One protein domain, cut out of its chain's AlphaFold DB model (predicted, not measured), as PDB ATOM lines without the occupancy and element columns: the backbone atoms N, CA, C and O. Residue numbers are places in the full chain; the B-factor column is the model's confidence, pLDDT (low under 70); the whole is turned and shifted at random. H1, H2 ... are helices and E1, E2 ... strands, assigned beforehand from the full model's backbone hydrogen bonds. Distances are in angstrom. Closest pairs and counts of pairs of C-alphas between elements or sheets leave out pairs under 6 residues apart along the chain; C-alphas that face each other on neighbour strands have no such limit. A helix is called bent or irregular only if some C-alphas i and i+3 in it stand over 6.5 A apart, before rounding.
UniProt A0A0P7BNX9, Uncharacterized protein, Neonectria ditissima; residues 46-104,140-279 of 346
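Overview. This is residues 46 to 104 and 140 to 279 of the 346 residues of an uncharacterized protein of Neonectria ditissima (UniProt A0A0P7BNX9). A strongly twisted seven-stranded sheet runs through the domain with helices at both of its faces: H4 stands up from one face and packs on the long H5, while H3 is on the opposite face, with H1 and H2 farther out from the sheet. H6 sits by the end of H5, and H7 lies off the sheet on the stretch of chain between E6 and E7. The printed part has 199 residues with seven named helices and seven named strands, in the order E1 E2 H1 H2 H3 E3 H4 E4 H5 E5 H6 E6 H7 E7. The sheet runs E2 E1 E3 E4 E5 E6 E7 and is mixed, with E2 antiparallel to E1 and the other neighbours parallel; the class is mixed, helices and strands. The whole is compact, with a radius of gyration of the C-alphas of 16.4 A and spans of 47 by 37 by 35 A.

Along the chain. The longest strands are E4, residues 166 to 173 and 21.5 A long, and E5, residues 209 to 216 and 22.8 A long. On one side of this pair come E3, residues 140 to 143, then E1, residues 46 to 52 and 18.6 A, and E2, residues 55 to 60 and 16.7 A. On the other side come E6, residues 246 to 250 and 12.1 A, and E7, residues 271 to 274. E1 begins at C-alpha 46 (144.948, 133.251, 58.879), and E7 ends at C-alpha 274 (139.335, 120.274, 42.486). The longest helix is H5, residues 185 to 202, 25.9 A from C-alpha 185 (134.116, 101.485, 66.338) to C-alpha 202. The others are H1, residues 70 to 77; H2, residues 86 to 92; H3, residues 97 to 104; H4, residues 146 to 155; H6, residues 240 to 244; and H7, residues 257 to 265 and 12.9 A. H3 is irregular, with C-alphas 98 and 101 7.8 A apart; H4 is only just irregular, with C-alphas 152 and 155 6.8 A apart.

Arrangement. E4 and E5 are parallel at 14 degrees, with N 213 and O 169 at 2.7 A. E3 and E4 are parallel, with N 168 and O 141 at 2.8 A, and so are E1 and E3, with N 142 and O 47 at 2.8 A. E1 and E2 form a hairpin, antiparallel at 149 degrees, with N 48 and O 59 at 2.7 A. E5 and E6 are parallel neighbours, with N 247 and O 210 within hydrogen-bond range at 2.8 A, and E6 and the edge strand E7 are parallel neighbours too, with N 248 and O 271 within hydrogen-bond range at 2.8 A. Four strand-helix-strand units, each two parallel neighbour strands with a helix between them along the chain, have right-handed crossovers: E3, H4, E4; E4, H5, E5; E5, H6, E6; and E6, H7, E7. H4 is on the sheet over E1 at a height of 7.8 A, and the closest C-alphas of the two are those of Thr 148 and Leu 51, 5.4 A. H4 and H5 touch at a steep tilt of 56 degrees, the same way, closest at the C-alphas of His 150 and Cys 197, 5.7 A. H5 only grazes the sheet, and with residues 198 to 202 alone it touches H6, at the C-alphas of Asp 202 and Leu 242, 4.6 A. H3 is on the opposite face to H4, over none of the strands, with the C-alphas of Gly 97 and Ala 170 6.1 A apart. H2 and H3 only just touch, with 3 pairs of C-alphas within 8 A and only at the corner, closest at Arg 91 and Trp 100, 5.9 A. H1 and H2 only just touch, also with 3 pairs, closest at Leu 71 and Leu 92, 7.0 A. H7 is not on the sheet and touches no helix. Every O i to N i+4 pair is within hydrogen-bond range in H1, H2, H5, H6 and H7, against 2 of 4 in H3 and 5 of 6 in H4.

Size, cuts and confidence. The two C-alphas farthest apart are those of Asn 84 and Lys 205, 47.0 A. Residues 105 to 139 are not printed, and C-alphas 104 and 140 are 20.4 A apart across this cut. The links from E4 to H5 and from E5 to H6 are long. The mean pLDDT of the printed part is 80.9, and 44 residues are under 70, among them residues 76 to 83, 176 to 182, 219 to 232 and 274 to 279.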
ATOM      1  N   PHE A  46     145.375 134.618  58.613       93.44
ATOM      2  CA  PHE A  46     144.948 133.251  58.879       93.44
ATOM      3  C   PHE A  46     145.534 132.775  60.210       93.44
ATOM      4  O   PHE A  46     146.754 132.776  60.395       93.44
ATOM      5  N   GLN A  47     144.673 132.353  61.133       93.56
ATOM      6  CA  GLN A  47     145.068 131.926  62.478       93.56
ATOM      7  C   GLN A  47     144.533 130.530  62.787       93.56
ATOM      8  O   GLN A  47     143.324 130.308  62.821       93.56
ATOM      9  N   HIS A  48     145.427 129.591  63.074       94.19
ATOM     10  CA  HIS A  48     145.056 128.280  63.585       94.19
ATOM     11  C   HIS A  48     144.477 128.395  64.988       94.19
ATOM     12  O   HIS A  48     145.073 129.032  65.851       94.19
ATOM     13  N   ILE A  49     143.361 127.716  65.236       93.62
ATOM     14  CA  ILE A  49     142.878 127.427  66.584       93.62
ATOM     15  C   ILE A  49     143.322 126.009  66.913       93.62
ATOM     16  O   ILE A  49     142.864 125.056  66.286       93.62
ATOM     17  N   VAL A  50     144.190 125.867  67.914       91.88
ATOM     18  CA  VAL A  50     144.724 124.570  68.347       91.88
ATOM     19  C   VAL A  50     144.281 124.289  69.777       91.88
ATOM     20  O   VAL A  50     144.402 125.144  70.657       91.88
ATOM     21  N   LEU A  51     143.769 123.085  70.040       90.56
ATOM     22  CA  LEU A  51     143.452 122.644  71.395       90.56
ATOM     23  C   LEU A  51     144.693 122.055  72.077       90.56
ATOM     24  O   LEU A  51     145.112 120.937  71.792       90.56
ATOM     25  N   GLN A  52     145.239 122.771  73.058       87.94
ATOM     26  CA  GLN A  52     146.407 122.348  73.821       87.94
ATOM     27  C   GLN A  52     146.091 122.311  75.317       87.94
ATOM     28  O   GLN A  52     145.695 123.314  75.907       87.94
ATOM     29  N   ARG A  53     146.260 121.143  75.959       87.12
ATOM     30  CA  ARG A  53     146.018 120.950  77.410       87.12
ATOM     31  C   ARG A  53     144.661 121.515  77.868       87.12
ATOM     32  O   ARG A  53     144.536 122.125  78.928       87.12
ATOM     33  N   GLY A  54     143.636 121.350  77.030       85.19
ATOM     34  CA  GLY A  54     142.287 121.834  77.302       85.19
ATOM     35  C   GLY A  54     142.090 123.348  77.156       85.19
ATOM     36  O   GLY A  54     141.057 123.841  77.607       85.19
ATOM     37  N   ARG A  55     143.018 124.087  76.539       86.06
ATOM     38  CA  ARG A  55     142.890 125.514  76.202       86.06
ATOM     39  C   ARG A  55     143.079 125.720  74.701       86.06
ATOM     40  O   ARG A  55     143.796 124.954  74.070       86.06
ATOM     41  N   TYR A  56     142.432 126.741  74.146       88.00
ATOM     42  CA  TYR A  56     142.684 127.146  72.766       88.00
ATOM     43  C   TYR A  56     143.900 128.059  72.717       88.00
ATOM     44  O   TYR A  56     143.987 129.009  73.496       88.00
ATOM     45  N   VAL A  57     144.813 127.762  71.804       87.94
ATOM     46  CA  VAL A  57     145.940 128.625  71.460       87.94
ATOM     47  C   VAL A  57     145.819 129.027  69.998       87.94
ATOM     48  O   VAL A  57     145.285 128.267  69.188       87.94
ATOM     49  N   LEU A  58     146.279 130.238  69.691       89.19
ATOM     50  CA  LEU A  58     146.345 130.737  68.325       89.19
ATOM     51  C   LEU A  58     147.759 130.568  67.783       89.19
ATOM     52  O   LEU A  58     148.726 130.771  68.518       89.19
ATOM     53  N   ALA A  59     147.867 130.208  66.511       89.94
ATOM     54  CA  ALA A  59     149.133 130.172  65.794       89.94
ATOM     55  C   ALA A  59     148.947 130.718  64.378       89.94
ATOM     56  O   ALA A  59     147.982 130.374  63.698       89.94
ATOM     57  N   ARG A  60     149.888 131.543  63.916       91.75
ATOM     58  CA  ARG A  60     149.870 132.085  62.555       91.75
ATOM     59  C   ARG A  60     149.923 130.949  61.533       91.75
ATOM     60  O   ARG A  60     150.798 130.089  61.602       91.75
ATOM     61  N   CYS A  61     149.009 130.974  60.572       92.69
ATOM     62  CA  CYS A  61     149.052 130.083  59.422       92.69
ATOM     63  C   CYS A  61     150.021 130.634  58.364       92.69
ATOM     64  O   CYS A  61     150.055 131.838  58.094       92.69
ATOM     65  N   VAL A  62     150.811 129.742  57.767       91.75
ATOM     66  CA  VAL A  62     151.735 130.043  56.657       91.75
ATOM     67  C   VAL A  62     151.360 129.315  55.364       91.75
ATOM     68  O   VAL A  62     152.026 129.480  54.344       91.75
ATOM     69  N   THR A  63     150.311 128.497  55.402       89.69
ATOM     70  CA  THR A  63     149.809 127.744  54.255       89.69
ATOM     71  C   THR A  63     148.696 128.528  53.572       89.69
ATOM     72  O   THR A  63     147.729 128.945  54.207       89.69
ATOM     73  N   ASN A  64     148.792 128.675  52.252       84.88
ATOM     74  CA  ASN A  64     147.657 129.103  51.445       84.88
ATOM     75  C   ASN A  64     146.732 127.898  51.212       84.88
ATOM     76  O   ASN A  64     147.097 126.975  50.492       84.88
ATOM     77  N   HIS A  65     145.544 127.914  51.818       78.69
ATOM     78  CA  HIS A  65     144.583 126.807  51.756       78.69
ATOM     79  C   HIS A  65     144.136 126.466  50.328       78.69
ATOM     80  O   HIS A  65     143.898 125.300  50.035       78.69
ATOM     81  N   ALA A  66     144.041 127.473  49.454       72.44
ATOM     82  CA  ALA A  66     143.587 127.326  48.073       72.44
ATOM     83  C   ALA A  66     144.735 127.115  47.071       72.44
ATOM     84  O   ALA A  66     144.484 126.997  45.870       72.44
ATOM     85  N   ALA A  67     145.993 127.119  47.530       70.94
ATOM     86  CA  ALA A  67     147.124 126.836  46.655       70.94
ATOM     87  C   ALA A  67     147.114 125.374  46.194       70.94
ATOM     88  O   ALA A  67     146.461 124.514  46.792       70.94
ATOM     89  N   SER A  68     147.864 125.100  45.123       66.62
ATOM     90  CA  SER A  68     148.143 123.721  44.740       66.62
ATOM     91  C   SER A  68     148.812 122.977  45.898       66.62
ATOM     92  O   SER A  68     149.532 123.563  46.709       66.62
ATOM     93  N   ASP A  69     148.521 121.684  46.005       72.38
ATOM     94  CA  ASP A  69     149.132 120.837  47.014       72.38
ATOM     95  C   ASP A  69     150.561 120.499  46.579       72.38
ATOM     96  O   ASP A  69     150.789 119.529  45.855       72.38
ATOM     97  N   ASP A  70     151.520 121.308  47.046       73.94
ATOM     98  CA  ASP A  70     152.953 121.132  46.785       73.94
ATOM     99  C   ASP A  70     153.422 119.679  47.027       73.94
ATOM    100  O   ASP A  70     154.340 119.199  46.361       73.94
ATOM    101  N   LEU A  71     152.824 118.957  47.992       75.94
ATOM    102  CA  LEU A  71     153.192 117.563  48.267       75.94
ATOM    103  C   LEU A  71     152.692 116.624  47.175       75.94
ATOM    104  O   LEU A  71     153.400 115.682  46.814       75.94
ATOM    105  N   MET A  72     151.485 116.857  46.667       71.50
ATOM    106  CA  MET A  72     150.915 116.060  45.584       71.50
ATOM    107  C   MET A  72     151.673 116.295  44.281       71.50
ATOM    108  O   MET A  72     152.023 115.325  43.613       71.50
ATOM    109  N   GLU A  73     152.021 117.546  43.974       72.69
ATOM    110  CA  GLU A  73     152.867 117.877  42.822       72.69
ATOM    111  C   GLU A  73     154.260 117.235  42.945       72.69
ATOM    112  O   GLU A  73     154.782 116.654  41.990       72.69
ATOM    113  N   ALA A  74     154.855 117.248  44.144       73.25
ATOM    114  CA  ALA A  74     156.125 116.571  44.401       73.25
ATOM    115  C   ALA A  74     156.035 115.038  44.269       73.25
ATOM    116  O   ALA A  74     157.008 114.407  43.850       73.25
ATOM    117  N   CYS A  75     154.896 114.429  44.619       71.62
ATOM    118  CA  CYS A  75     154.665 112.996  44.416       71.62
ATOM    119  C   CYS A  75     154.555 112.650  42.927       71.62
ATOM    120  O   CYS A  75     155.185 111.689  42.485       71.62
ATOM    121  N   ASP A  76     153.775 113.436  42.181       69.12
ATOM    122  CA  ASP A  76     153.498 113.219  40.758       69.12
ATOM    123  C   ASP A  76     154.763 113.406  39.909       69.12
ATOM    124  O   ASP A  76     155.203 112.489  39.216       69.12
ATOM    125  N   SER A  77     155.436 114.550  40.066       69.00
ATOM    126  CA  SER A  77     156.637 114.909  39.296       69.00
ATOM    127  C   SER A  77     157.807 113.943  39.477       69.00
ATOM    128  O   SER A  77     158.598 113.739  38.556       69.00
ATOM    129  N   LYS A  78     157.944 113.344  40.663       66.12
ATOM    130  CA  LYS A  78     159.073 112.465  40.976       66.12
ATOM    131  C   LYS A  78     158.742 110.977  40.818       66.12
ATOM    132  O   LYS A  78     159.615 110.154  41.088       66.12
ATOM    133  N   LEU A  79     157.501 110.622  40.444       63.16
ATOM    134  CA  LEU A  79     156.968 109.250  40.528       63.16
ATOM    135  C   LEU A  79     157.271 108.596  41.891       63.16
ATOM    136  O   LEU A  79     157.440 107.379  42.010       63.16
ATOM    137  N   MET A  80     157.404 109.418  42.936       55.91
ATOM    138  CA  MET A  80     157.888 108.963  44.231       55.91
ATOM    139  C   MET A  80     156.744 108.293  44.963       55.91
ATOM    140  O   MET A  80     155.650 108.833  45.133       55.91
ATOM    141  N   THR A  81     157.004 107.084  45.438       56.91
ATOM    142  CA  THR A  81     156.108 106.445  46.391       56.91
ATOM    143  C   THR A  81     156.467 106.917  47.800       56.91
ATOM    144  O   THR A  81     157.624 107.234  48.083       56.91
ATOM    145  N   ARG A  82     155.495 106.885  48.720       56.28
ATOM    146  CA  ARG A  82     155.709 107.095  50.170       56.28
ATOM    147  C   ARG A  82     156.814 106.211  50.781       56.28
ATOM    148  O   ARG A  82     157.161 106.386  51.938       56.28
ATOM    149  N   PHE A  83     157.298 105.214  50.043       59.62
ATOM    150  CA  PHE A  83     158.311 104.270  50.493       59.62
ATOM    151  C   PHE A  83     159.743 104.751  50.220       59.62
ATOM    152  O   PHE A  83     160.662 104.256  50.861       59.62
ATOM    153  N   ASN A  84     159.934 105.732  49.327       71.81
ATOM    154  CA  ASN A  84     161.266 106.174  48.898       71.81
ATOM    155  C   ASN A  84     161.759 107.442  49.617       71.81
ATOM    156  O   ASN A  84     162.953 107.722  49.599       71.81
ATOM    157  N   ASP A  85     160.863 108.202  50.253       79.88
ATOM    158  CA  ASP A  85     161.188 109.438  50.974       79.88
ATOM    159  C   ASP A  85     160.410 109.492  52.306       79.88
ATOM    160  O   ASP A  85     159.209 109.791  52.320       79.88
ATOM    161  N   PRO A  86     161.071 109.193  53.443       82.56
ATOM    162  CA  PRO A  86     160.442 109.226  54.760       82.56
ATOM    163  C   PRO A  86     159.922 110.609  55.168       82.56
ATOM    164  O   PRO A  86     158.920 110.691  55.880       82.56
ATOM    165  N   LEU A  87     160.568 111.694  54.726       85.38
ATOM    166  CA  LEU A  87     160.135 113.056  55.039       85.38
ATOM    167  C   LEU A  87     158.854 113.390  54.272       85.38
ATOM    168  O   LEU A  87     157.902 113.912  54.853       85.38
ATOM    169  N   LEU A  88     158.797 113.034  52.988       82.19
ATOM    170  CA  LEU A  88     157.585 113.157  52.181       82.19
ATOM    171  C   LEU A  88     156.440 112.328  52.777       82.19
ATOM    172  O   LEU A  88     155.329 112.833  52.929       82.19
ATOM    173  N   ALA A  89     156.711 111.082  53.171       80.88
ATOM    174  CA  ALA A  89     155.725 110.220  53.816       80.88
ATOM    175  C   ALA A  89     155.211 110.818  55.133       80.88
ATOM    176  O   ALA A  89     154.006 110.804  55.381       80.88
ATOM    177  N   HIS A  90     156.103 111.383  55.954       85.94
ATOM    178  CA  HIS A  90     155.730 112.063  57.190       85.94
ATOM    179  C   HIS A  90     154.797 113.249  56.929       85.94
ATOM    180  O   HIS A  90     153.755 113.360  57.571       85.94
ATOM    181  N   ARG A  91     155.130 114.096  55.948       87.94
ATOM    182  CA  ARG A  91     154.336 115.277  55.579       87.94
ATOM    183  C   ARG A  91     152.976 114.904  54.998       87.94
ATOM    184  O   ARG A  91     151.971 115.470  55.414       87.94
ATOM    185  N   LEU A  92     152.917 113.892  54.130       82.25
ATOM    186  CA  LEU A  92     151.649 113.337  53.644       82.25
ATOM    187  C   LEU A  92     150.795 112.808  54.799       82.25
ATOM    188  O   LEU A  92     149.583 112.976  54.793       82.25
ATOM    189  N   LEU A  93     151.404 112.199  55.816       83.94
ATOM    190  CA  LEU A  93     150.706 111.671  56.990       83.94
ATOM    191  C   LEU A  93     150.432 112.722  58.077       83.94
ATOM    192  O   LEU A  93     149.805 112.383  59.082       83.94
ATOM    193  N   SER A  94     150.805 113.987  57.861       88.62
ATOM    194  CA  SER A  94     150.553 115.075  58.807       88.62
ATOM    195  C   SER A  94     149.072 115.135  59.199       88.62
ATOM    196  O   SER A  94     148.207 115.227  58.323       88.62
ATOM    197  N   PRO A  95     148.723 115.134  60.497       87.12
ATOM    198  CA  PRO A  95     147.344 115.341  60.925       87.12
ATOM    199  C   PRO A  95     146.784 116.704  60.491       87.12
ATOM    200  O   PRO A  95     145.573 116.870  60.518       87.12
ATOM    201  N   TRP A  96     147.635 117.650  60.072       90.06
ATOM    202  CA  TRP A  96     147.237 118.981  59.611       90.06
ATOM    203  C   TRP A  96     146.980 119.050  58.092       90.06
ATOM    204  O   TRP A  96     146.654 120.115  57.570       90.06
ATOM    205  N   GLY A  97     147.098 117.931  57.367       86.88
ATOM    206  CA  GLY A  97     146.807 117.864  55.930       86.88
ATOM    207  C   GLY A  97     147.709 118.787  55.106       86.88
ATOM    208  O   GLY A  97     148.931 118.760  55.252       86.88
ATOM    209  N   ASN A  98     147.119 119.642  54.263       86.06
ATOM    210  CA  ASN A  98     147.866 120.646  53.490       86.06
ATOM    211  C   ASN A  98     148.557 121.709  54.374       86.06
ATOM    212  O   ASN A  98     149.448 122.419  53.908       86.06
ATOM    213  N   HIS A  99     148.228 121.784  55.670       91.44
ATOM    214  CA  HIS A  99     148.878 122.659  56.656       91.44
ATOM    215  C   HIS A  99     150.087 122.010  57.354       91.44
ATOM    216  O   HIS A  99     150.500 122.467  58.418       91.44
ATOM    217  N   TRP A 100     150.699 120.971  56.777       90.69
ATOM    218  CA  TRP A 100     151.886 120.305  57.341       90.69
ATOM    219  C   TRP A 100     153.051 121.268  57.652       90.69
ATOM    220  O   TRP A 100     153.743 121.085  58.650       90.69
ATOM    221  N   LYS A 101     153.246 122.332  56.853       91.69
ATOM    222  CA  LYS A 101     154.260 123.378  57.123       91.69
ATOM    223  C   LYS A 101     153.972 124.089  58.446       91.69
ATOM    224  O   LYS A 101     154.881 124.315  59.243       91.69
ATOM    225  N   CYS A 102     152.703 124.409  58.698       92.31
ATOM    226  CA  CYS A 102     152.264 125.009  59.953       92.31
ATOM    227  C   CYS A 102     152.473 124.046  61.131       92.31
ATOM    228  O   CYS A 102     152.862 124.493  62.205       92.31
ATOM    229  N   GLU A 103     152.286 122.735  60.934       92.12
ATOM    230  CA  GLU A 103     152.559 121.730  61.969       92.12
ATOM    231  C   GLU A 103     154.050 121.677  62.335       92.12
ATOM    232  O   GLU A 103     154.398 121.672  63.517       92.12
ATOM    233  N   GLU A 104     154.936 121.647  61.333       92.19
ATOM    234  CA  GLU A 104     156.390 121.660  61.536       92.19
ATOM    235  C   GLU A 104     156.816 122.921  62.301       92.19
ATOM    236  O   GLU A 104     157.527 122.828  63.305       92.19
ATOM    237  N   THR A 140     140.540 134.957  59.224       95.25
ATOM    238  CA  THR A 140     140.111 133.604  58.905       95.25
ATOM    239  C   THR A 140     140.696 132.641  59.934       95.25
ATOM    240  O   THR A 140     141.914 132.559  60.121       95.25
ATOM    241  N   PHE A 141     139.838 131.884  60.614       95.81
ATOM    242  CA  PHE A 141     140.295 130.874  61.569       95.81
ATOM    243  C   PHE A 141     140.495 129.534  60.878       95.81
ATOM    244  O   PHE A 141     139.689 129.150  60.041       95.81
ATOM    245  N   VAL A 142     141.546 128.808  61.246       96.19
ATOM    246  CA  VAL A 142     141.884 127.509  60.659       96.19
ATOM    247  C   VAL A 142     141.802 126.424  61.731       96.19
ATOM    248  O   VAL A 142     142.406 126.549  62.794       96.19
ATOM    249  N   ILE A 143     141.072 125.343  61.466       96.25
ATOM    250  CA  ILE A 143     140.990 124.171  62.348       96.25
ATOM    251  C   ILE A 143     141.348 122.926  61.547       96.25
ATOM    252  O   ILE A 143     140.801 122.677  60.480       96.25
ATOM    253  N   HIS A 144     142.260 122.126  62.081       94.00
ATOM    254  CA  HIS A 144     142.875 120.997  61.378       94.00
ATOM    255  C   HIS A 144     142.455 119.615  61.904       94.00
ATOM    256  O   HIS A 144     142.947 118.586  61.453       94.00
ATOM    257  N   ASP A 145     141.604 119.554  62.928       92.88
ATOM    258  CA  ASP A 145     141.191 118.276  63.498       92.88
ATOM    259  C   ASP A 145     139.773 118.328  64.074       92.88
ATOM    260  O   ASP A 145     139.278 119.364  64.529       92.88
ATOM    261  N   ILE A 146     139.115 117.168  64.047       94.19
ATOM    262  CA  ILE A 146     137.721 117.016  64.469       94.19
ATOM    263  C   ILE A 146     137.574 117.225  65.981       94.19
ATOM    264  O   ILE A 146     136.524 117.685  66.413       94.19
ATOM    265  N   GLU A 147     138.583 116.909  66.800       93.69
ATOM    266  CA  GLU A 147     138.479 117.074  68.255       93.69
ATOM    267  C   GLU A 147     138.465 118.556  68.637       93.69
ATOM    268  O   GLU A 147     137.586 118.982  69.383       93.69
ATOM    269  N   THR A 148     139.367 119.363  68.080       94.56
ATOM    270  CA  THR A 148     139.384 120.815  68.284       94.56
ATOM    271  C   THR A 148     138.073 121.443  67.812       94.56
ATOM    272  O   THR A 148     137.464 122.219  68.556       94.56
ATOM    273  N   LEU A 149     137.583 121.060  66.625       95.31
ATOM    274  CA  LEU A 149     136.301 121.543  66.108       95.31
ATOM    275  C   LEU A 149     135.130 121.132  67.010       95.31
ATOM    276  O   LEU A 149     134.271 121.954  67.327       95.31
ATOM    277  N   HIS A 150     135.099 119.882  67.473       95.12
ATOM    278  CA  HIS A 150     134.037 119.365  68.339       95.12
ATOM    279  C   HIS A 150     134.035 120.044  69.706       95.12
ATOM    280  O   HIS A 150     132.975 120.395  70.225       95.12
ATOM    281  N   GLN A 151     135.210 120.308  70.278       92.69
ATOM    282  CA  GLN A 151     135.328 121.066  71.522       92.69
ATOM    283  C   GLN A 151     134.841 122.507  71.353       92.69
ATOM    284  O   GLN A 151     134.207 123.044  72.266       92.69
ATOM    285  N   LEU A 152     135.107 123.129  70.201       91.75
ATOM    286  CA  LEU A 152     134.699 124.503  69.912       91.75
ATOM    287  C   LEU A 152     133.182 124.615  69.730       91.75
ATOM    288  O   LEU A 152     132.558 125.515  70.294       91.75
ATOM    289  N   THR A 153     132.605 123.683  68.975       91.50
ATOM    290  CA  THR A 153     131.228 123.758  68.472       91.50
ATOM    291  C   THR A 153     130.214 123.041  69.375       91.50
ATOM    292  O   THR A 153     129.146 123.587  69.652       91.50
ATOM    293  N   VAL A 154     130.551 121.852  69.887       90.38
ATOM    294  CA  VAL A 154     129.616 120.949  70.581       90.38
ATOM    295  C   VAL A 154     129.927 120.856  72.074       90.38
ATOM    296  O   VAL A 154     129.089 121.199  72.894       90.38
ATOM    297  N   SER A 155     131.131 120.428  72.466       86.06
ATOM    298  CA  SER A 155     131.383 120.056  73.872       86.06
ATOM    299  C   SER A 155     131.453 121.245  74.832       86.06
ATOM    300  O   SER A 155     131.118 121.113  76.009       86.06
ATOM    301  N   ARG A 156     131.942 122.405  74.376       80.25
ATOM    302  CA  ARG A 156     132.097 123.593  75.234       80.25
ATOM    303  C   ARG A 156     131.159 124.734  74.872       80.25
ATOM    304  O   ARG A 156     131.231 125.751  75.561       80.25
ATOM    305  N   HIS A 157     130.357 124.578  73.812       70.88
ATOM    306  CA  HIS A 157     129.497 125.614  73.229       70.88
ATOM    307  C   HIS A 157     130.158 126.993  73.272       70.88
ATOM    308  O   HIS A 157     129.669 127.935  73.895       70.88
ATOM    309  N   SER A 158     131.359 127.076  72.699       76.50
ATOM    310  CA  SER A 158     132.147 128.289  72.800       76.50
ATOM    311  C   SER A 158     131.439 129.421  72.050       76.50
ATOM    312  O   SER A 158     131.132 129.253  70.868       76.50
ATOM    313  N   PRO A 159     131.231 130.603  72.663       79.38
ATOM    314  CA  PRO A 159     130.640 131.736  71.960       79.38
ATOM    315  C   PRO A 159     131.554 132.251  70.841       79.38
ATOM    316  O   PRO A 159     131.132 133.096  70.058       79.38
ATOM    317  N   LEU A 160     132.801 131.770  70.760       83.31
ATOM    318  CA  LEU A 160     133.771 132.162  69.743       83.31
ATOM    319  C   LEU A 160     133.259 131.847  68.336       83.31
ATOM    320  O   LEU A 160     133.327 132.729  67.488       83.31
ATOM    321  N   LEU A 161     132.678 130.660  68.113       87.69
ATOM    322  CA  LEU A 161     132.162 130.262  66.797       87.69
ATOM    323  C   LEU A 161     131.119 131.256  66.279       87.69
ATOM    324  O   LEU A 161     131.171 131.673  65.130       87.69
ATOM    325  N   ASN A 162     130.214 131.687  67.156       86.75
ATOM    326  CA  ASN A 162     129.164 132.634  66.801       86.75
ATOM    327  C   ASN A 162     129.695 134.032  66.477       86.75
ATOM    328  O   ASN A 162     128.912 134.854  66.036       86.75
ATOM    329  N   ASN A 163     130.973 134.340  66.695       89.69
ATOM    330  CA  ASN A 163     131.548 135.615  66.265       89.69
ATOM    331  C   ASN A 163     132.299 135.492  64.933       89.69
ATOM    332  O   ASN A 163     132.451 136.498  64.252       89.69
ATOM    333  N   MET A 164     132.751 134.292  64.558       93.75
ATOM    334  CA  MET A 164     133.567 134.066  63.363       93.75
ATOM    335  C   MET A 164     132.745 134.253  62.089       93.75
ATOM    336  O   MET A 164     131.653 133.698  61.969       93.75
ATOM    337  N   LYS A 165     133.312 134.977  61.122       95.19
ATOM    338  CA  LYS A 165     132.758 135.081  59.767       95.19
ATOM    339  C   LYS A 165     133.298 134.028  58.809       95.19
ATOM    340  O   LYS A 165     132.536 133.477  58.021       95.19
ATOM    341  N   GLN A 166     134.596 133.756  58.893       95.69
ATOM    342  CA  GLN A 166     135.303 132.875  57.971       95.69
ATOM    343  C   GLN A 166     136.011 131.762  58.731       95.69
ATOM    344  O   GLN A 166     136.693 132.006  59.735       95.69
ATOM    345  N   LEU A 167     135.856 130.537  58.237       96.50
ATOM    346  CA  LEU A 167     136.448 129.346  58.828       96.50
ATOM    347  C   LEU A 167     137.045 128.458  57.741       96.50
ATOM    348  O   LEU A 167     136.382 128.122  56.770       96.50
ATOM    349  N   GLN A 168     138.276 128.019  57.944       96.00
ATOM    350  CA  GLN A 168     138.913 127.003  57.124       96.00
ATOM    351  C   GLN A 168     139.110 125.735  57.934       96.00
ATOM    352  O   GLN A 168     139.596 125.750  59.067       96.00
ATOM    353  N   LEU A 169     138.737 124.621  57.334       95.38
ATOM    354  CA  LEU A 169     138.770 123.306  57.933       95.38
ATOM    355  C   LEU A 169     139.714 122.432  57.118       95.38
ATOM    356  O   LEU A 169     139.509 122.263  55.926       95.38
ATOM    357  N   ALA A 170     140.733 121.862  57.748       92.25
ATOM    358  CA  ALA A 170     141.594 120.851  57.143       92.25
ATOM    359  C   ALA A 170     141.378 119.532  57.877       92.25
ATOM    360  O   ALA A 170     142.028 119.253  58.873       92.25
ATOM    361  N   ILE A 171     140.390 118.752  57.448       91.25
ATOM    362  CA  ILE A 171     139.858 117.632  58.222       91.25
ATOM    363  C   ILE A 171     140.208 116.309  57.567       91.25
ATOM    364  O   ILE A 171     139.910 116.074  56.400       91.25
ATOM    365  N   ARG A 172     140.767 115.398  58.365       87.19
ATOM    366  CA  ARG A 172     140.961 114.000  57.974       87.19
ATOM    367  C   ARG A 172     139.827 113.138  58.496       87.19
ATOM    368  O   ARG A 172     139.615 113.047  59.706       87.19
ATOM    369  N   VAL A 173     139.120 112.481  57.586       85.31
ATOM    370  CA  VAL A 173     138.067 111.519  57.919       85.31
ATOM    371  C   VAL A 173     138.588 110.087  57.802       85.31
ATOM    372  O   VAL A 173     139.414 109.794  56.934       85.31
ATOM    373  N   PRO A 174     138.108 109.157  58.648       81.38
ATOM    374  CA  PRO A 174     138.558 107.767  58.681       81.38
ATOM    375  C   PRO A 174     137.964 106.927  57.537       81.38
ATOM    376  O   PRO A 174     137.494 105.811  57.748       81.38
ATOM    377  N   ILE A 175     137.968 107.469  56.320       73.62
ATOM    378  CA  ILE A 175     137.543 106.777  55.106       73.62
ATOM    379  C   ILE A 175     138.763 106.052  54.539       73.62
ATOM    380  O   ILE A 175     139.827 106.650  54.377       73.62
ATOM    381  N   ARG A 176     138.614 104.754  54.265       67.44
ATOM    382  CA  ARG A 176     139.637 103.916  53.625       67.44
ATOM    383  C   ARG A 176     139.235 103.626  52.182       67.44
ATOM    384  O   ARG A 176     138.052 103.660  51.861       67.44
ATOM    385  N   ARG A 177     140.216 103.307  51.330       58.94
ATOM    386  CA  ARG A 177     139.997 103.010  49.899       58.94
ATOM    387  C   ARG A 177     139.043 101.841  49.638       58.94
ATOM    388  O   ARG A 177     138.403 101.804  48.597       58.94
ATOM    389  N   GLU A 178     138.987 100.868  50.544       55.91
ATOM    390  CA  GLU A 178     138.222  99.635  50.357       55.91
ATOM    391  C   GLU A 178     136.878  99.721  51.090       55.91
ATOM    392  O   GLU A 178     136.817  99.533  52.308       55.91
ATOM    393  N   GLU A 179     135.793  99.938  50.336       52.50
ATOM    394  CA  GLU A 179     134.394  99.915  50.815       52.50
ATOM    395  C   GLU A 179     134.048  98.630  51.598       52.50
ATOM    396  O   GLU A 179     133.142  98.617  52.430       52.50
ATOM    397  N   HIS A 180     134.795  97.544  51.367       50.12
ATOM    398  CA  HIS A 180     134.552  96.225  51.952       50.12
ATOM    399  C   HIS A 180     135.039  96.059  53.397       50.12
ATOM    400  O   HIS A 180     134.660  95.088  54.057       50.12
ATOM    401  N   LYS A 181     135.853  96.980  53.933       58.84
ATOM    402  CA  LYS A 181     136.250  96.920  55.346       58.84
ATOM    403  C   LYS A 181     135.246  97.695  56.186       58.84
ATOM    404  O   LYS A 181     135.174  98.919  56.115       58.84
ATOM    405  N   LYS A 182     134.490  96.968  57.020       67.81
ATOM    406  CA  LYS A 182     133.623  97.568  58.044       67.81
ATOM    407  C   LYS A 182     134.424  98.612  58.825       67.81
ATOM    408  O   LYS A 182     135.515  98.325  59.319       67.81
ATOM    409  N   MET A 183     133.876  99.819  58.915       75.75
ATOM    410  CA  MET A 183     134.482 100.914  59.663       75.75
ATOM    411  C   MET A 183     134.658 100.496  61.136       75.75
ATOM    412  O   MET A 183     133.769  99.870  61.714       75.75
ATOM    413  N   SER A 184     135.806 100.801  61.749       83.12
ATOM    414  CA  SER A 184     136.048 100.428  63.152       83.12
ATOM    415  C   SER A 184     135.111 101.198  64.101       83.12
ATOM    416  O   SER A 184     134.566 102.240  63.708       83.12
ATOM    417  N   PRO A 185     134.894 100.738  65.345       84.75
ATOM    418  CA  PRO A 185     134.116 101.485  66.338       84.75
ATOM    419  C   PRO A 185     134.639 102.914  66.565       84.75
ATOM    420  O   PRO A 185     133.865 103.865  66.684       84.75
ATOM    421  N   GLU A 186     135.958 103.095  66.552       86.50
ATOM    422  CA  GLU A 186     136.624 104.393  66.695       86.50
ATOM    423  C   GLU A 186     136.317 105.294  65.500       86.50
ATOM    424  O   GLU A 186     135.975 106.464  65.670       86.50
ATOM    425  N   ALA A 187     136.374 104.746  64.287       84.81
ATOM    426  CA  ALA A 187     136.057 105.486  63.076       84.81
ATOM    427  C   ALA A 187     134.568 105.892  63.020       84.81
ATOM    428  O   ALA A 187     134.259 107.024  62.646       84.81
ATOM    429  N   HIS A 188     133.650 105.049  63.511       86.12
ATOM    430  CA  HIS A 188     132.244 105.431  63.715       86.12
ATOM    431  C   HIS A 188     132.095 106.595  64.697       86.12
ATOM    432  O   HIS A 188     131.336 107.530  64.435       86.12
ATOM    433  N   LYS A 189     132.838 106.573  65.808       89.19
ATOM    434  CA  LYS A 189     132.835 107.665  66.790       89.19
ATOM    435  C   LYS A 189     133.341 108.974  66.180       89.19
ATOM    436  O   LYS A 189     132.739 110.021  66.410       89.19
ATOM    437  N   VAL A 190     134.407 108.924  65.382       90.38
ATOM    438  CA  VAL A 190     134.944 110.096  64.670       90.38
ATOM    439  C   VAL A 190     133.927 110.643  63.666       90.38
ATOM    440  O   VAL A 190     133.651 111.841  63.682       90.38
ATOM    441  N   MET A 191     133.292 109.783  62.864       89.62
ATOM    442  CA  MET A 191     132.252 110.210  61.918       89.62
ATOM    443  C   MET A 191     131.011 110.780  62.614       89.62
ATOM    444  O   MET A 191     130.422 111.746  62.136       89.62
ATOM    445  N   SER A 192     130.625 110.230  63.768       91.38
ATOM    446  CA  SER A 192     129.550 110.793  64.592       91.38
ATOM    447  C   SER A 192     129.892 112.206  65.073       91.38
ATOM    448  O   SER A 192     129.076 113.116  64.932       91.38
ATOM    449  N   ARG A 193     131.123 112.426  65.558       93.81
ATOM    450  CA  ARG A 193     131.600 113.760  65.956       93.81
ATOM    451  C   ARG A 193     131.641 114.732  64.786       93.81
ATOM    452  O   ARG A 193     131.219 115.870  64.956       93.81
ATOM    453  N   TRP A 194     132.103 114.287  63.616       94.31
ATOM    454  CA  TRP A 194     132.094 115.097  62.396       94.31
ATOM    455  C   TRP A 194     130.684 115.600  62.074       94.31
ATOM    456  O   TRP A 194     130.487 116.801  61.931       94.31
ATOM    457  N   ARG A 195     129.675 114.717  62.090       93.06
ATOM    458  CA  ARG A 195     128.275 115.122  61.871       93.06
ATOM    459  C   ARG A 195     127.780 116.133  62.892       93.06
ATOM    460  O   ARG A 195     127.150 117.111  62.512       93.06
ATOM    461  N   GLN A 196     128.080 115.915  64.172       94.56
ATOM    462  CA  GLN A 196     127.709 116.864  65.222       94.56
ATOM    463  C   GLN A 196     128.350 118.239  64.983       94.56
ATOM    464  O   GLN A 196     127.685 119.256  65.171       94.56
ATOM    465  N   CYS A 197     129.605 118.276  64.518       95.44
ATOM    466  CA  CYS A 197     130.268 119.518  64.125       95.44
ATOM    467  C   CYS A 197     129.556 120.179  62.940       95.44
ATOM    468  O   CYS A 197     129.243 121.360  63.025       95.44
ATOM    469  N   CYS A 198     129.241 119.434  61.873       95.31
ATOM    470  CA  CYS A 198     128.505 119.965  60.721       95.31
ATOM    471  C   CYS A 198     127.151 120.558  61.129       95.31
ATOM    472  O   CYS A 198     126.829 121.673  60.726       95.31
ATOM    473  N   SER A 199     126.382 119.867  61.977       94.50
ATOM    474  CA  SER A 199     125.115 120.389  62.504       94.50
ATOM    475  C   SER A 199     125.310 121.659  63.338       94.50
ATOM    476  O   SER A 199     124.515 122.587  63.245       94.50
ATOM    477  N   ALA A 200     126.373 121.737  64.141       94.31
ATOM    478  CA  ALA A 200     126.668 122.935  64.922       94.31
ATOM    479  C   ALA A 200     127.120 124.120  64.046       94.31
ATOM    480  O   ALA A 200     126.722 125.256  64.305       94.31
ATOM    481  N   LEU A 201     127.900 123.866  62.991       95.50
ATOM    482  CA  LEU A 201     128.294 124.871  61.998       95.50
ATOM    483  C   LEU A 201     127.090 125.391  61.199       95.50
ATOM    484  O   LEU A 201     126.997 126.591  60.933       95.50
ATOM    485  N   ASP A 202     126.130 124.520  60.885       95.06
ATOM    486  CA  ASP A 202     124.870 124.895  60.232       95.06
ATOM    487  C   ASP A 202     124.050 125.887  61.077       95.06
ATOM    488  O   ASP A 202     123.419 126.790  60.533       95.06
ATOM    489  N   MET A 203     124.163 125.830  62.408       93.19
ATOM    490  CA  MET A 203     123.516 126.781  63.323       93.19
ATOM    491  C   MET A 203     124.303 128.087  63.552       93.19
ATOM    492  O   MET A 203     123.765 129.035  64.133       93.19
ATOM    493  N   ALA A 204     125.566 128.172  63.123       92.81
ATOM    494  CA  ALA A 204     126.464 129.289  63.429       92.81
ATOM    495  C   ALA A 204     126.191 130.529  62.559       92.81
ATOM    496  O   ALA A 204     126.919 130.787  61.606       92.81
ATOM    497  N   LYS A 205     125.156 131.312  62.890       90.81
ATOM    498  CA  LYS A 205     124.566 132.382  62.049       90.81
ATOM    499  C   LYS A 205     125.536 133.394  61.427       90.81
ATOM    500  O   LYS A 205     125.279 133.844  60.316       90.81
ATOM    501  N   ASN A 206     126.609 133.756  62.127       93.50
ATOM    502  CA  ASN A 206     127.548 134.787  61.671       93.50
ATOM    503  C   ASN A 206     128.606 134.264  60.695       93.50
ATOM    504  O   ASN A 206     129.286 135.071  60.067       93.50
ATOM    505  N   LEU A 207     128.714 132.942  60.547       95.06
ATOM    506  CA  LEU A 207     129.589 132.316  59.571       95.06
ATOM    507  C   LEU A 207     129.030 132.571  58.167       95.06
ATOM    508  O   LEU A 207     127.876 132.246  57.885       95.06
ATOM    509  N   THR A 208     129.833 133.182  57.308       95.75
ATOM    510  CA  THR A 208     129.461 133.546  55.935       95.75
ATOM    511  C   THR A 208     130.215 132.736  54.896       95.75
ATOM    512  O   THR A 208     129.793 132.704  53.747       95.75
ATOM    513  N   GLU A 209     131.317 132.097  55.287       95.19
ATOM    514  CA  GLU A 209     132.186 131.352  54.384       95.19
ATOM    515  C   GLU A 209     132.915 130.241  55.143       95.19
ATOM    516  O   GLU A 209     133.458 130.463  56.235       95.19
ATOM    517  N   VAL A 210     132.912 129.042  54.560       95.94
ATOM    518  CA  VAL A 210     133.641 127.881  55.065       95.94
ATOM    519  C   VAL A 210     134.404 127.221  53.926       95.94
ATOM    520  O   VAL A 210     133.777 126.708  53.003       95.94
ATOM    521  N   ASP A 211     135.731 127.156  54.015       93.94
ATOM    522  CA  ASP A 211     136.513 126.257  53.159       93.94
ATOM    523  C   ASP A 211     136.780 124.948  53.906       93.94
ATOM    524  O   ASP A 211     137.190 124.949  55.068       93.94
ATOM    525  N   LEU A 212     136.576 123.820  53.239       92.38
ATOM    526  CA  LEU A 212     136.819 122.491  53.772       92.38
ATOM    527  C   LEU A 212     137.776 121.722  52.867       92.38
ATOM    528  O   LEU A 212     137.383 121.172  51.844       92.38
ATOM    529  N   TRP A 213     139.007 121.571  53.331       89.31
ATOM    530  CA  TRP A 213     139.944 120.574  52.849       89.31
ATOM    531  C   TRP A 213     139.668 119.239  53.529       89.31
ATOM    532  O   TRP A 213     140.038 119.028  54.685       89.31
ATOM    533  N   LEU A 214     139.000 118.328  52.823       86.44
ATOM    534  CA  LEU A 214     138.630 117.027  53.377       86.44
ATOM    535  C   LEU A 214     139.558 115.935  52.866       86.44
ATOM    536  O   LEU A 214     139.536 115.651  51.677       86.44
ATOM    537  N   ASP A 215     140.314 115.273  53.734       82.44
ATOM    538  CA  ASP A 215     141.277 114.232  53.364       82.44
ATOM    539  C   ASP A 215     140.957 112.868  53.983       82.44
ATOM    540  O   ASP A 215     140.180 112.758  54.933       82.44
ATOM    541  N   THR A 216     141.554 111.809  53.437       79.88
ATOM    542  CA  THR A 216     141.363 110.439  53.941       79.88
ATOM    543  C   THR A 216     142.407 110.080  55.002       79.88
ATOM    544  O   THR A 216     143.438 110.738  55.136       79.88
ATOM    545  N   ALA A 217     142.155 109.020  55.779       72.12
ATOM    546  CA  ALA A 217     143.095 108.541  56.800       72.12
ATOM    547  C   ALA A 217     144.337 107.840  56.223       72.12
ATOM    548  O   ALA A 217     145.294 107.589  56.952       72.12
ATOM    549  N   GLU A 218     144.335 107.527  54.928       70.31
ATOM    550  CA  GLU A 218     145.466 106.926  54.219       70.31
ATOM    551  C   GLU A 218     145.882 107.819  53.044       70.31
ATOM    552  O   GLU A 218     145.789 107.403  51.884       70.31
ATOM    553  N   PRO A 219     146.348 109.049  53.323       60.62
ATOM    554  CA  PRO A 219     146.755 109.989  52.294       60.62
ATOM    555  C   PRO A 219     147.896 109.363  51.502       60.62
ATOM    556  O   PRO A 219     148.980 109.040  51.987       60.62
ATOM    557  N   SER A 220     147.618 109.116  50.245       57.91
ATOM    558  CA  SER A 220     148.617 108.792  49.249       57.91
ATOM    559  C   SER A 220     148.128 109.424  47.968       57.91
ATOM    560  O   SER A 220     146.925 109.596  47.785       57.91
ATOM    561  N   TRP A 221     149.045 109.756  47.073       51.97
ATOM    562  CA  TRP A 221     148.698 110.386  45.801       51.97
ATOM    563  C   TRP A 221     147.728 109.536  44.952       51.97
ATOM    564  O   TRP A 221     146.994 110.048  44.118       51.97
ATOM    565  N   GLN A 222     147.662 108.230  45.231       49.94
ATOM    566  CA  GLN A 222     146.696 107.283  44.665       49.94
ATOM    567  C   GLN A 222     145.418 107.083  45.517       49.94
ATOM    568  O   GLN A 222     144.512 106.382  45.078       49.94
ATOM    569  N   ALA A 223     145.344 107.611  46.749       51.66
ATOM    570  CA  ALA A 223     144.220 107.463  47.696       51.66
ATOM    571  C   ALA A 223     143.206 108.587  47.576       51.66
ATOM    572  O   ALA A 223     142.577 109.001  48.553       51.66
ATOM    573  N   CYS A 224     143.020 109.043  46.354       60.03
ATOM    574  CA  CYS A 224     141.786 109.699  46.042       60.03
ATOM    575  C   CYS A 224     140.643 108.692  46.163       60.03
ATOM    576  O   CYS A 224     140.806 107.522  45.796       60.03
ATOM    577  N   LEU A 225     139.494 109.127  46.675       63.12
ATOM    578  CA  LEU A 225     138.333 108.245  46.674       63.12
ATOM    579  C   LEU A 225     137.955 107.981  45.214       63.12
ATOM    580  O   LEU A 225     137.842 108.904  44.414       63.12
ATOM    581  N   SER A 226     137.804 106.708  44.859       57.94
ATOM    582  CA  SER A 226     137.284 106.313  43.549       57.94
ATOM    583  C   SER A 226     135.762 106.387  43.489       57.94
ATOM    584  O   SER A 226     135.207 106.320  42.401       57.94
ATOM    585  N   ARG A 227     135.112 106.469  44.657       62.69
ATOM    586  CA  ARG A 227     133.664 106.526  44.840       62.69
ATOM    587  C   ARG A 227     133.307 107.341  46.067       62.69
ATOM    588  O   ARG A 227     134.063 107.375  47.043       62.69
ATOM    589  N   VAL A 228     132.134 107.960  46.045       67.44
ATOM    590  CA  VAL A 228     131.582 108.608  47.236       67.44
ATOM    591  C   VAL A 228     130.904 107.551  48.114       67.44
ATOM    592  O   VAL A 228     130.040 106.830  47.620       67.44
ATOM    593  N   PRO A 229     131.224 107.452  49.420       69.75
ATOM    594  CA  PRO A 229     130.527 106.523  50.303       69.75
ATOM    595  C   PRO A 229     129.028 106.848  50.369       69.75
ATOM    596  O   PRO A 229     128.648 107.954  50.740       69.75
ATOM    597  N   THR A 230     128.165 105.879  50.064       64.62
ATOM    598  CA  THR A 230     126.701 106.061  49.953       64.62
ATOM    599  C   THR A 230     125.929 105.800  51.256       64.62
ATOM    600  O   THR A 230     124.702 105.769  51.264       64.62
ATOM    601  N   SER A 231     126.624 105.611  52.383       68.75
ATOM    602  CA  SER A 231     126.040 105.149  53.653       68.75
ATOM    603  C   SER A 231     126.326 106.094  54.833       68.75
ATOM    604  O   SER A 231     126.748 107.236  54.660       68.75
ATOM    605  N   ASN A 232     126.196 105.592  56.069       66.56
ATOM    606  CA  ASN A 232     126.655 106.238  57.308       66.56
ATOM    607  C   ASN A 232     128.174 106.524  57.352       66.56
ATOM    608  O   ASN A 232     128.685 106.941  58.394       66.56
ATOM    609  N   ALA A 233     128.910 106.315  56.264       70.88
ATOM    610  CA  ALA A 233     130.287 106.758  56.086       70.88
ATOM    611  C   ALA A 233     130.412 108.018  55.206       70.88
ATOM    612  O   ALA A 233     131.519 108.522  55.059       70.88
ATOM    613  N   ASN A 234     129.313 108.543  54.645       78.88
ATOM    614  CA  ASN A 234     129.347 109.736  53.800       78.88
ATOM    615  C   ASN A 234     129.765 110.974  54.625       78.88
ATOM    616  O   ASN A 234     129.051 111.331  55.573       78.88
ATOM    617  N   PRO A 235     130.901 111.626  54.306       82.94
ATOM    618  CA  PRO A 235     131.343 112.833  54.998       82.94
ATOM    619  C   PRO A 235     130.680 114.110  54.463       82.94
ATOM    620  O   PRO A 235     130.806 115.148  55.108       82.94
ATOM    621  N   TYR A 236     129.973 114.040  53.330       83.50
ATOM    622  CA  TYR A 236     129.437 115.184  52.581       83.50
ATOM    623  C   TYR A 236     127.978 115.523  52.926       83.50
ATOM    624  O   TYR A 236     127.256 116.105  52.121       83.50
ATOM    625  N   VAL A 237     127.519 115.127  54.115       85.06
ATOM    626  CA  VAL A 237     126.157 115.409  54.579       85.06
ATOM    627  C   VAL A 237     126.168 116.714  55.369       85.06
ATOM    628  O   VAL A 237     126.626 116.750  56.513       85.06
ATOM    629  N   PHE A 238     125.653 117.776  54.752       90.38
ATOM    630  CA  PHE A 238     125.608 119.123  55.317       90.38
ATOM    631  C   PHE A 238     124.171 119.645  55.376       90.38
ATOM    632  O   PHE A 238     123.347 119.312  54.522       90.38
ATOM    633  N   GLY A 239     123.876 120.462  56.390       89.62
ATOM    634  CA  GLY A 239     122.623 121.216  56.442       89.62
ATOM    635  C   GLY A 239     122.556 122.262  55.328       89.62
ATOM    636  O   GLY A 239     123.574 122.617  54.729       89.62
ATOM    637  N   GLU A 240     121.347 122.737  55.025       89.88
ATOM    638  CA  GLU A 240     121.110 123.625  53.881       89.88
ATOM    639  C   GLU A 240     121.910 124.923  53.959       89.88
ATOM    640  O   GLU A 240     122.410 125.403  52.940       89.88
ATOM    641  N   ARG A 241     122.022 125.491  55.165       93.81
ATOM    642  CA  ARG A 241     122.708 126.759  55.379       93.81
ATOM    643  C   ARG A 241     124.214 126.573  55.283       93.81
ATOM    644  O   ARG A 241     124.874 127.380  54.646       93.81
ATOM    645  N   LEU A 242     124.767 125.545  55.925       93.94
ATOM    646  CA  LEU A 242     126.194 125.264  55.825       93.94
ATOM    647  C   LEU A 242     126.574 125.012  54.368       93.94
ATOM    648  O   LEU A 242     127.538 125.598  53.896       93.94
ATOM    649  N   ALA A 243     125.796 124.201  53.648       90.69
ATOM    650  CA  ALA A 243     126.069 123.893  52.251       90.69
ATOM    651  C   ALA A 243     126.145 125.156  51.372       90.69
ATOM    652  O   ALA A 243     127.041 125.247  50.540       90.69
ATOM    653  N   SER A 244     125.285 126.160  51.595       89.75
ATOM    654  CA  SER A 244     125.275 127.381  50.775       89.75
ATOM    655  C   SER A 244     126.483 128.302  50.968       89.75
ATOM    656  O   SER A 244     126.711 129.171  50.129       89.75
ATOM    657  N   ILE A 245     127.247 128.121  52.049       93.25
ATOM    658  CA  ILE A 245     128.463 128.893  52.357       93.25
ATOM    659  C   ILE A 245     129.735 128.037  52.311       93.25
ATOM    660  O   ILE A 245     130.809 128.516  52.676       93.25
ATOM    661  N   LEU A 246     129.614 126.763  51.929       92.50
ATOM    662  CA  LEU A 246     130.688 125.781  51.985       92.50
ATOM    663  C   LEU A 246     131.355 125.623  50.616       92.50
ATOM    664  O   LEU A 246     130.693 125.341  49.617       92.50
ATOM    665  N   THR A 247     132.681 125.712  50.610       90.81
ATOM    666  CA  THR A 247     133.542 125.271  49.512       90.81
ATOM    667  C   THR A 247     134.321 124.041  49.960       90.81
ATOM    668  O   THR A 247     134.954 124.065  51.011       90.81
ATOM    669  N   VAL A 248     134.279 122.952  49.192       87.31
ATOM    670  CA  VAL A 248     134.932 121.683  49.542       87.31
ATOM    671  C   VAL A 248     136.039 121.342  48.550       87.31
ATOM    672  O   VAL A 248     135.781 121.124  47.368       87.31
ATOM    673  N   ASP A 249     137.257 121.212  49.062       84.19
ATOM    674  CA  ASP A 249     138.427 120.673  48.376       84.19
ATOM    675  C   ASP A 249     138.439 119.141  48.488       84.19
ATOM    676  O   ASP A 249     138.859 118.552  49.496       84.19
ATOM    677  N   LEU A 250     137.938 118.477  47.442       78.38
ATOM    678  CA  LEU A 250     137.738 117.029  47.446       78.38
ATOM    679  C   LEU A 250     139.034 116.250  47.176       78.38
ATOM    680  O   LEU A 250     139.778 116.588  46.253       78.38
ATOM    681  N   PRO A 251     139.267 115.120  47.871       74.75
ATOM    682  CA  PRO A 251     140.380 114.220  47.596       74.75
ATOM    683  C   PRO A 251     140.056 113.333  46.381       74.75
ATOM    684  O   PRO A 251     140.105 112.112  46.491       74.75
ATOM    685  N   MET A 252     139.642 113.899  45.245       70.56
ATOM    686  CA  MET A 252     139.356 113.139  44.017       70.56
ATOM    687  C   MET A 252     140.569 113.131  43.086       70.56
ATOM    688  O   MET A 252     141.313 114.109  43.016       70.56
ATOM    689  N   ASN A 253     140.755 112.030  42.349       67.75
ATOM    690  CA  ASN A 253     141.804 111.936  41.341       67.75
ATOM    691  C   ASN A 253     141.226 112.496  40.037       67.75
ATOM    692  O   ASN A 253     140.282 111.909  39.509       67.75
ATOM    693  N   PRO A 254     141.748 113.600  39.491       63.72
ATOM    694  CA  PRO A 254     141.276 114.162  38.225       63.72
ATOM    695  C   PRO A 254     141.481 113.233  37.034       63.72
ATOM    696  O   PRO A 254     140.744 113.339  36.060       63.72
ATOM    697  N   ASN A 255     142.447 112.316  37.116       64.62
ATOM    698  CA  ASN A 255     142.729 111.334  36.072       64.62
ATOM    699  C   ASN A 255     141.744 110.152  36.119       64.62
ATOM    700  O   ASN A 255     141.885 109.204  35.351       64.62
ATOM    701  N   ARG A 256     140.765 110.182  37.037       67.62
ATOM    702  CA  ARG A 256     139.689 109.195  37.179       67.62
ATOM    703  C   ARG A 256     138.325 109.859  36.976       67.62
ATOM    704  O   ARG A 256     137.664 110.212  37.959       67.62
ATOM    705  N   PRO A 257     137.895 110.067  35.719       66.19
ATOM    706  CA  PRO A 257     136.627 110.724  35.397       66.19
ATOM    707  C   PRO A 257     135.405 110.053  36.038       66.19
ATOM    708  O   PRO A 257     134.411 110.715  36.329       66.19
ATOM    709  N   GLU A 258     135.464 108.746  36.292       68.56
ATOM    710  CA  GLU A 258     134.413 107.983  36.961       68.56
ATOM    711  C   GLU A 258     134.134 108.455  38.394       68.56
ATOM    712  O   GLU A 258     132.973 108.508  38.788       68.56
ATOM    713  N   ALA A 259     135.155 108.889  39.140       67.88
ATOM    714  CA  ALA A 259     134.974 109.386  40.506       67.88
ATOM    715  C   ALA A 259     134.194 110.712  40.525       67.88
ATOM    716  O   ALA A 259     133.400 110.971  41.429       67.88
ATOM    717  N   TRP A 260     134.369 111.539  39.491       72.88
ATOM    718  CA  TRP A 260     133.645 112.801  39.348       72.88
ATOM    719  C   TRP A 260     132.181 112.604  38.961       72.88
ATOM    720  O   TRP A 260     131.346 113.415  39.354       72.88
ATOM    721  N   LYS A 261     131.840 111.509  38.271       72.06
ATOM    722  CA  LYS A 261     130.434 111.148  38.024       72.06
ATOM    723  C   LYS A 261     129.691 110.901  39.335       72.06
ATOM    724  O   LYS A 261     128.586 111.401  39.501       72.06
ATOM    725  N   ASP A 262     130.320 110.213  40.288       72.19
ATOM    726  CA  ASP A 262     129.726 109.983  41.608       72.19
ATOM    727  C   ASP A 262     129.526 111.288  42.381       72.19
ATOM    728  O   ASP A 262     128.496 111.463  43.024       72.19
ATOM    729  N   VAL A 263     130.473 112.225  42.280       71.75
ATOM    730  CA  VAL A 263     130.352 113.562  42.881       71.75
ATOM    731  C   VAL A 263     129.199 114.352  42.261       71.75
ATOM    732  O   VAL A 263     128.438 114.979  42.992       71.75
ATOM    733  N   ILE A 264     129.035 114.303  40.936       72.81
ATOM    734  CA  ILE A 264     127.907 114.942  40.239       72.81
ATOM    735  C   ILE A 264     126.578 114.334  40.708       72.81
ATOM    736  O   ILE A 264     125.639 115.072  40.994       72.81
ATOM    737  N   ASN A 265     126.520 113.008  40.864       72.38
ATOM    738  CA  ASN A 265     125.331 112.294  41.337       72.38
ATOM    739  C   ASN A 265     124.951 112.621  42.792       72.38
ATOM    740  O   ASN A 265     123.837 112.307  43.206       72.38
ATOM    741  N   LEU A 266     125.842 113.243  43.577       69.25
ATOM    742  CA  LEU A 266     125.478 113.765  44.898       69.25
ATOM    743  C   LEU A 266     124.566 114.989  44.822       69.25
ATOM    744  O   LEU A 266     124.020 115.370  45.856       69.25
ATOM    745  N   GLU A 267     124.465 115.627  43.652       74.31
ATOM    746  CA  GLU A 267     123.811 116.925  43.465       74.31
ATOM    747  C   GLU A 267     124.233 117.925  44.561       74.31
ATOM    748  O   GLU A 267     123.411 118.396  45.358       74.31
ATOM    749  N   PRO A 268     125.547 118.206  44.671       75.06
ATOM    750  CA  PRO A 268     126.094 118.926  45.806       75.06
ATOM    751  C   PRO A 268     125.494 120.327  45.885       75.06
ATOM    752  O   PRO A 268     125.510 121.110  44.938       75.06
ATOM    753  N   ARG A 269     124.988 120.663  47.072       82.69
ATOM    754  CA  ARG A 269     124.452 121.994  47.389       82.69
ATOM    755  C   ARG A 269     125.531 122.983  47.837       82.69
ATOM    756  O   ARG A 269     125.198 124.026  48.389       82.69
ATOM    757  N   PHE A 270     126.792 122.617  47.643       85.31
ATOM    758  CA  PHE A 270     127.989 123.334  48.059       85.31
ATOM    759  C   PHE A 270     128.952 123.461  46.879       85.31
ATOM    760  O   PHE A 270     128.889 122.677  45.929       85.31
ATOM    761  N   THR A 271     129.851 124.437  46.943       84.50
ATOM    762  CA  THR A 271     130.865 124.643  45.907       84.50
ATOM    763  C   THR A 271     131.957 123.588  46.046       84.50
ATOM    764  O   THR A 271     132.385 123.259  47.150       84.50
ATOM    765  N   ILE A 272     132.429 123.045  44.927       81.19
ATOM    766  CA  ILE A 272     133.507 122.054  44.912       81.19
ATOM    767  C   ILE A 272     134.723 122.663  44.237       81.19
ATOM    768  O   ILE A 272     134.615 123.230  43.154       81.19
ATOM    769  N   ARG A 273     135.884 122.497  44.869       77.31
ATOM    770  CA  ARG A 273     137.187 122.822  44.303       77.31
ATOM    771  C   ARG A 273     137.937 121.518  44.038       77.31
ATOM    772  O   ARG A 273     138.069 120.657  44.910       77.31
ATOM    773  N   ALA A 274     138.405 121.346  42.805       67.75
ATOM    774  CA  ALA A 274     139.335 120.274  42.486       67.75
ATOM    775  C   ALA A 274     140.706 120.646  43.063       67.75
ATOM    776  O   ALA A 274     141.275 121.670  42.687       67.75
ATOM    777  N   ARG A 275     141.226 119.832  43.986       68.38
ATOM    778  CA  ARG A 275     142.492 120.095  44.686       68.38
ATOM    779  C   ARG A 275     143.655 120.319  43.721       68.38
ATOM    780  O   ARG A 275     144.200 119.347  43.226       68.38
ATOM    781  N   GLY A 276     144.095 121.556  43.515       54.25
ATOM    782  CA  GLY A 276     145.466 121.845  43.090       54.25
ATOM    783  C   GLY A 276     145.990 121.206  41.798       54.25
ATOM    784  O   GLY A 276     147.206 121.139  41.657       54.25
ATOM    785  N   TRP A 277     145.157 120.759  40.856       52.66
ATOM    786  CA  TRP A 277     145.648 120.190  39.594       52.66
ATOM    787  C   TRP A 277     145.776 121.287  38.526       52.66
ATOM    788  O   TRP A 277     144.759 121.724  37.985       52.66
ATOM    789  N   PRO A 278     147.000 121.749  38.190       39.81
ATOM    790  CA  PRO A 278     147.211 122.872  37.271       39.81
ATOM    791  C   PRO A 278     146.732 122.606  35.832       39.81
ATOM    792  O   PRO A 278     146.548 123.549  35.061       39.81
ATOM    793  N   THR A 279     146.517 121.340  35.464       42.50
ATOM    794  CA  THR A 279     146.048 120.910  34.136       42.50
ATOM    795  C   THR A 279     144.527 120.850  34.000       42.50
ATOM    796  O   THR A 279     144.028 120.725  32.884       42.50
TER     797      THR A 279